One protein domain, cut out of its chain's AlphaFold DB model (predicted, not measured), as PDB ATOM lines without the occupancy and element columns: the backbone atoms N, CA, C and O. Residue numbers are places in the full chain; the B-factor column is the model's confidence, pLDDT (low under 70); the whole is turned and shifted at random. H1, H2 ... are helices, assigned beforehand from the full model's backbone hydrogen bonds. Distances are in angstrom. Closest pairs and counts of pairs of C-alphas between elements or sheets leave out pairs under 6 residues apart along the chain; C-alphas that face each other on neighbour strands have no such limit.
ATOM      1  N   ILE A   2     163.000 196.843 148.229       42.44
ATOM      2  CA  ILE A   2     161.919 195.888 148.565       42.44
ATOM      3  C   ILE A   2     160.865 195.780 147.437       42.44
ATOM      4  O   ILE A   2     160.493 194.672 147.065       42.44
ATOM      5  N   HIS A   3     160.493 196.892 146.786       33.38
ATOM      6  CA  HIS A   3     159.567 196.872 145.638       33.38
ATOM      7  C   HIS A   3     160.074 196.078 144.418       33.38
ATOM      8  O   HIS A   3     159.287 195.384 143.778       33.38
ATOM      9  N   ASN A   4     161.382 196.095 144.132       36.94
ATOM     10  CA  ASN A   4     161.944 195.325 143.011       36.94
ATOM     11  C   ASN A   4     161.991 193.815 143.291       36.94
ATOM     12  O   ASN A   4     161.851 193.029 142.358       36.94
ATOM     13  N   LYS A   5     162.133 193.393 144.556       36.84
ATOM     14  CA  LYS A   5     162.087 191.967 144.924       36.84
ATOM     15  C   LYS A   5     160.671 191.390 144.843       36.84
ATOM     16  O   LYS A   5     160.518 190.263 144.389       36.84
ATOM     17  N   ILE A   6     159.651 192.168 145.216       45.97
ATOM     18  CA  ILE A   6     158.237 191.765 145.096       45.97
ATOM     19  C   ILE A   6     157.826 191.676 143.614       45.97
ATOM     20  O   ILE A   6     157.185 190.712 143.210       45.97
ATOM     21  N   SER A   7     158.279 192.621 142.779       48.88
ATOM     22  CA  SER A   7     158.055 192.605 141.324       48.88
ATOM     23  C   SER A   7     158.713 191.399 140.626       48.88
ATOM     24  O   SER A   7     158.064 190.700 139.848       48.88
ATOM     25  N   MET A   8     159.969 191.073 140.959       43.50
ATOM     26  CA  MET A   8     160.646 189.883 140.418       43.50
ATOM     27  C   MET A   8     160.028 188.560 140.901       43.50
ATOM     28  O   MET A   8     159.919 187.622 140.114       43.50
ATOM     29  N   ALA A   9     159.599 188.470 142.165       52.53
ATOM     30  CA  ALA A   9     158.943 187.273 142.695       52.53
ATOM     31  C   ALA A   9     157.574 187.016 142.036       52.53
ATOM     32  O   ALA A   9     157.276 185.876 141.680       52.53
ATOM     33  N   ASN A  10     156.787 188.073 141.794       54.19
ATOM     34  CA  ASN A  10     155.507 187.980 141.084       54.19
ATOM     35  C   ASN A  10     155.683 187.536 139.622       54.19
ATOM     36  O   ASN A  10     154.922 186.697 139.142       54.19
ATOM     37  N   ASN A  11     156.721 188.024 138.935       59.66
ATOM     38  CA  ASN A  11     157.033 187.595 137.568       59.66
ATOM     39  C   ASN A  11     157.484 186.128 137.500       59.66
ATOM     40  O   ASN A  11     157.129 185.425 136.554       59.66
ATOM     41  N   ASN A  12     158.204 185.639 138.515       68.38
ATOM     42  CA  ASN A  12     158.633 184.242 138.584       68.38
ATOM     43  C   ASN A  12     157.469 183.281 138.861       68.38
ATOM     44  O   ASN A  12     157.385 182.248 138.207       68.38
ATOM     45  N   LEU A  13     156.547 183.610 139.773       68.38
ATOM     46  CA  LEU A  13     155.360 182.781 140.046       68.38
ATOM     47  C   LEU A  13     154.415 182.718 138.842       68.38
ATOM     48  O   LEU A  13     153.953 181.636 138.482       68.38
ATOM     49  N   LEU A  14     154.185 183.856 138.179       74.88
ATOM     50  CA  LEU A  14     153.388 183.915 136.954       74.88
ATOM     51  C   LEU A  14     154.025 183.082 135.834       74.88
ATOM     52  O   LEU A  14     153.330 182.335 135.148       74.88
ATOM     53  N   TYR A  15     155.346 183.177 135.671       74.56
ATOM     54  CA  TYR A  15     156.094 182.371 134.709       74.56
ATOM     55  C   TYR A  15     156.026 180.876 135.040       74.56
ATOM     56  O   TYR A  15     155.751 180.070 134.158       74.56
ATOM     57  N   ILE A  16     156.202 180.491 136.306       71.00
ATOM     58  CA  ILE A  16     156.120 179.092 136.744       71.00
ATOM     59  C   ILE A  16     154.717 178.529 136.487       71.00
ATOM     60  O   ILE A  16     154.590 177.465 135.886       71.00
ATOM     61  N   PHE A  17     153.664 179.261 136.862       77.06
ATOM     62  CA  PHE A  17     152.283 178.836 136.637       77.06
ATOM     63  C   PHE A  17     151.922 178.745 135.146       77.06
ATOM     64  O   PHE A  17     151.177 177.854 134.749       77.06
ATOM     65  N   ARG A  18     152.448 179.641 134.300       73.19
ATOM     66  CA  ARG A  18     152.166 179.646 132.853       73.19
ATOM     67  C   ARG A  18     152.985 178.623 132.070       73.19
ATOM     68  O   ARG A  18     152.468 178.003 131.146       73.19
ATOM     69  N   CYS A  19     154.265 178.483 132.393       68.62
ATOM     70  CA  CYS A  19     155.234 177.807 131.533       68.62
ATOM     71  C   CYS A  19     155.611 176.404 132.025       68.62
ATOM     72  O   CYS A  19     156.114 175.606 131.236       68.62
ATOM     73  N   VAL A  20     155.345 176.062 133.290       74.38
ATOM     74  CA  VAL A  20     155.685 174.750 133.857       74.38
ATOM     75  C   VAL A  20     154.419 173.905 134.010       74.38
ATOM     76  O   VAL A  20     153.775 173.901 135.058       74.38
ATOM     77  N   LYS A  21     154.067 173.156 132.954       69.88
ATOM     78  CA  LYS A  21     152.842 172.327 132.904       69.88
ATOM     79  C   LYS A  21     152.637 171.425 134.133       69.88
ATOM     80  O   LYS A  21     151.546 171.484 134.690       69.88
ATOM     81  N   PRO A  22     153.636 170.655 134.617       78.81
ATOM     82  CA  PRO A  22     153.439 169.804 135.794       78.81
ATOM     83  C   PRO A  22     153.045 170.598 137.044       78.81
ATOM     84  O   PRO A  22     152.187 170.166 137.803       78.81
ATOM     85  N   VAL A  23     153.631 171.784 137.233       79.94
ATOM     86  CA  VAL A  23     153.343 172.645 138.387       79.94
ATOM     87  C   VAL A  23     151.938 173.225 138.288       79.94
ATOM     88  O   VAL A  23     151.213 173.230 139.277       79.94
ATOM     89  N   ARG A  24     151.527 173.664 137.094       85.69
ATOM     90  CA  ARG A  24     150.168 174.154 136.855       85.69
ATOM     91  C   ARG A  24     149.121 173.084 137.146       85.69
ATOM     92  O   ARG A  24     148.192 173.354 137.894       85.69
ATOM     93  N   THR A  25     149.287 171.880 136.600       85.94
ATOM     94  CA  THR A  25     148.346 170.775 136.823       85.94
ATOM     95  C   THR A  25     148.238 170.421 138.304       85.94
ATOM     96  O   THR A  25     147.128 170.340 138.817       85.94
ATOM     97  N   VAL A  26     149.367 170.291 139.008       86.31
ATOM     98  CA  VAL A  26     149.372 169.991 140.449       86.31
ATOM     99  C   VAL A  26     148.701 171.105 141.254       86.31
ATOM    100  O   VAL A  26     147.912 170.816 142.144       86.31
ATOM    101  N   LEU A  27     148.963 172.375 140.935       86.75
ATOM    102  CA  LEU A  27     148.300 173.498 141.605       86.75
ATOM    103  C   LEU A  27     146.787 173.472 141.389       86.75
ATOM    104  O   LEU A  27     146.046 173.605 142.352       86.75
ATOM    105  N   LEU A  28     146.325 173.273 140.152       88.88
ATOM    106  CA  LEU A  28     144.892 173.209 139.850       88.88
ATOM    107  C   LEU A  28     144.200 172.033 140.559       88.88
ATOM    108  O   LEU A  28     143.064 172.179 140.977       88.88
ATOM    109  N   GLN A  29     144.887 170.906 140.762       86.50
ATOM    110  CA  GLN A  29     144.357 169.761 141.519       86.50
ATOM    111  C   GLN A  29     144.235 170.011 143.029       86.50
ATOM    112  O   GLN A  29     143.489 169.307 143.703       86.50
ATOM    113  N   LEU A  30     144.992 170.966 143.573       86.56
ATOM    114  CA  LEU A  30     144.997 171.294 145.003       86.56
ATOM    115  C   LEU A  30     144.071 172.463 145.352       86.56
ATOM    116  O   LEU A  30     143.866 172.744 146.533       86.56
ATOM    117  N   LEU A  31     143.562 173.170 144.345       89.31
ATOM    118  CA  LEU A  31     142.727 174.350 144.509       89.31
ATOM    119  C   LEU A  31     141.265 174.010 144.244       89.31
ATOM    120  O   LEU A  31     140.938 173.195 143.387       89.31
ATOM    121  N   ARG A  32     140.377 174.691 144.959       89.69
ATOM    122  CA  ARG A  32     138.935 174.614 144.723       89.69
ATOM    123  C   ARG A  32     138.545 175.424 143.483       89.69
ATOM    124  O   ARG A  32     139.231 176.404 143.185       89.69
ATOM    125  N   PRO A  33     137.418 175.115 142.818       90.56
ATOM    126  CA  PRO A  33     136.939 175.872 141.661       90.56
ATOM    127  C   PRO A  33     136.951 177.393 141.864       90.56
ATOM    128  O   PRO A  33     137.517 178.112 141.043       90.56
ATOM    129  N   PHE A  34     136.441 177.904 142.991       91.44
ATOM    130  CA  PHE A  34     136.473 179.346 143.267       91.44
ATOM    131  C   PHE A  34     137.897 179.920 143.393       91.44
ATOM    132  O   PHE A  34     138.174 181.045 142.965       91.44
ATOM    133  N   GLU A  35     138.826 179.156 143.970       91.19
ATOM    134  CA  GLU A  35     140.230 179.559 144.099       91.19
ATOM    135  C   GLU A  35     140.942 179.525 142.749       91.19
ATOM    136  O   GLU A  35     141.741 180.416 142.460       91.19
ATOM    137  N   ILE A  36     140.614 178.542 141.906       92.19
ATOM    138  CA  ILE A  36     141.076 178.468 140.523       92.19
ATOM    139  C   ILE A  36     140.571 179.690 139.757       92.19
ATOM    140  O   ILE A  36     141.391 180.407 139.191       92.19
ATOM    141  N   SER A  37     139.271 179.998 139.790       91.12
ATOM    142  CA  SER A  37     138.714 181.188 139.131       91.12
ATOM    143  C   SER A  37     139.387 182.475 139.604       91.12
ATOM    144  O   SER A  37     139.804 183.299 138.790       91.12
ATOM    145  N   SER A  38     139.583 182.623 140.916       90.12
ATOM    146  CA  SER A  38     140.279 183.776 141.496       90.12
ATOM    147  C   SER A  38     141.741 183.868 141.033       90.12
ATOM    148  O   SER A  38     142.233 184.955 140.722       90.12
ATOM    149  N   LEU A  39     142.446 182.734 140.948       89.69
ATOM    150  CA  LEU A  39     143.823 182.660 140.457       89.69
ATOM    151  C   LEU A  39     143.910 182.997 138.964       89.69
ATOM    152  O   LEU A  39     144.817 183.720 138.546       89.69
ATOM    153  N   LEU A  40     142.985 182.493 138.149       89.81
ATOM    154  CA  LEU A  40     142.915 182.783 136.717       89.81
ATOM    155  C   LEU A  40     142.659 184.269 136.473       89.81
ATOM    156  O   LEU A  40     143.370 184.868 135.667       89.81
ATOM    157  N   LEU A  41     141.741 184.873 137.234       88.19
ATOM    158  CA  LEU A  41     141.485 186.310 137.207       88.19
ATOM    159  C   LEU A  41     142.745 187.108 137.574       88.19
ATOM    160  O   LEU A  41     143.159 187.992 136.828       88.19
ATOM    161  N   ALA A  42     143.403 186.763 138.686       86.12
ATOM    162  CA  ALA A  42     144.603 187.460 139.152       86.12
ATOM    163  C   ALA A  42     145.796 187.326 138.188       86.12
ATOM    164  O   ALA A  42     146.629 188.226 138.085       86.12
ATOM    165  N   THR A  43     145.900 186.196 137.486       84.38
ATOM    166  CA  THR A  43     147.006 185.902 136.561       84.38
ATOM    167  C   THR A  43     146.689 186.226 135.101       84.38
ATOM    168  O   THR A  43     147.586 186.130 134.256       84.38
ATOM    169  N   GLY A  44     145.440 186.572 134.773       82.94
ATOM    170  CA  GLY A  44     144.952 186.745 133.402       82.94
ATOM    171  C   GLY A  44     145.118 185.497 132.526       82.94
ATOM    172  O   GLY A  44     145.309 185.619 131.317       82.94
ATOM    173  N   CYS A  45     145.154 184.305 133.126       84.88
ATOM    174  CA  CYS A  45     145.307 183.043 132.400       84.88
ATOM    175  C   CYS A  45     143.943 182.410 132.124       84.88
ATOM    176  O   CYS A  45     142.982 182.648 132.844       84.88
ATOM    177  N   GLN A  46     143.879 181.543 131.115       87.00
ATOM    178  CA  GLN A  46     142.698 180.730 130.820       87.00
ATOM    179  C   GLN A  46     143.005 179.253 131.050       87.00
ATOM    180  O   GLN A  46     144.171 178.847 131.034       87.00
ATOM    181  N   LEU A  47     141.967 178.454 131.287       87.31
ATOM    182  CA  LEU A  47     142.078 176.999 131.321       87.31
ATOM    183  C   LEU A  47     142.094 176.448 129.901       87.31
ATOM    184  O   LEU A  47     141.386 176.920 129.012       87.31
ATOM    185  N   SER A  48     142.899 175.417 129.688       86.56
ATOM    186  CA  SER A  48     142.756 174.578 128.508       86.56
ATOM    187  C   SER A  48     141.507 173.699 128.625       86.56
ATOM    188  O   SER A  48     141.003 173.442 129.716       86.56
ATOM    189  N   ARG A  49     141.045 173.147 127.497       86.44
ATOM    190  CA  ARG A  49     139.886 172.239 127.470       86.44
ATOM    191  C   ARG A  49     140.023 171.048 128.430       86.44
ATOM    192  O   ARG A  49     139.019 170.594 128.960       86.44
ATOM    193  N   GLN A  50     141.243 170.552 128.639       85.38
ATOM    194  CA  GLN A  50     141.519 169.444 129.559       85.38
ATOM    195  C   GLN A  50     141.451 169.876 131.029       85.38
ATOM    196  O   GLN A  50     141.069 169.083 131.877       85.38
ATOM    197  N   GLU A  51     141.791 171.129 131.327       87.19
ATOM    198  CA  GLU A  51     141.808 171.664 132.693       87.19
ATOM    199  C   GLU A  51     140.419 172.103 133.176       87.19
ATOM    200  O   GLU A  51     140.217 172.257 134.375       87.19
ATOM    201  N   ASN A  52     139.440 172.248 132.277       85.19
ATOM    202  CA  ASN A  52     138.055 172.568 132.651       85.19
ATOM    203  C   ASN A  52     137.414 171.521 133.576       85.19
ATOM    204  O   ASN A  52     136.438 171.832 134.249       85.19
ATOM    205  N   VAL A  53     137.969 170.307 133.648       84.44
ATOM    206  CA  VAL A  53     137.512 169.276 134.589       84.44
ATOM    207  C   VAL A  53     137.636 169.716 136.056       84.44
ATOM    208  O   VAL A  53     136.857 169.259 136.881       84.44
ATOM    209  N   TYR A  54     138.549 170.641 136.380       86.19
ATOM    210  CA  TYR A  54     138.746 171.159 137.745       86.19
ATOM    211  C   TYR A  54     137.733 172.242 138.153       86.19
ATOM    212  O   TYR A  54     137.793 172.758 139.265       86.19
ATOM    213  N   MET A  55     136.819 172.620 137.254       86.19
ATOM    214  CA  MET A  55     135.857 173.710 137.464       86.19
ATOM    215  C   MET A  55     134.463 173.223 137.854       86.19
ATOM    216  O   MET A  55     133.486 173.961 137.732       86.19
TER     217      MET A  55
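This is residues 2 to 55 of the 304 residues of an uncharacterized protein of Periconia macrospinosa (UniProt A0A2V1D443). One long helix, H1, reaches out from a small body in which the shorter helices H2, H3 and H4 gather near its far end; residues 2 to 9 of H1 stick out. The printed part has 54 residues with four named helices, H1 to H4 along the chain, and no named strand: all helix. It is only just compact, close to loose, with a radius of gyration of the C-alphas of 12.0 A, and spans 38 by 21 by 17 A.

H1, residues 2 to 19, touches H2, residues 21 to 30, only at the corner by their link, about perpendicular at 83 degrees; H1 does so with residues 16 to 18 alone, and the closest C-alphas, of Phe 17 and Arg 24, are 5.1 A apart. H4, residues 51 to 55, touches H2, closest at the C-alphas of Leu 28 and Tyr 54, 6.8 A. H3, residues 33 to 43, only just touches H4, with 3 pairs of C-alphas within 8 A, the closest those of Pro 33 and Met 55, 4.8 A. Every O i to N i+4 pair is within hydrogen-bond range in H1, H2 and H3; H4 has 0 of 1, but 2 of 2 O i to N i+3.

H1 runs 25.7 A from C-alpha 2 at (161.919, 195.888, 148.565); H2 measures 14.5 A, H3 15.1 A and H4 7.9 A, ending at C-alpha 55, (135.857, 173.710, 137.464).

The C-alphas farthest apart, of Ile 2 and Val 53, are 38.7 A apart. The printed part has no cut and no long link. The pLDDT is under 70 at residues 2 to 13, 19 and 21.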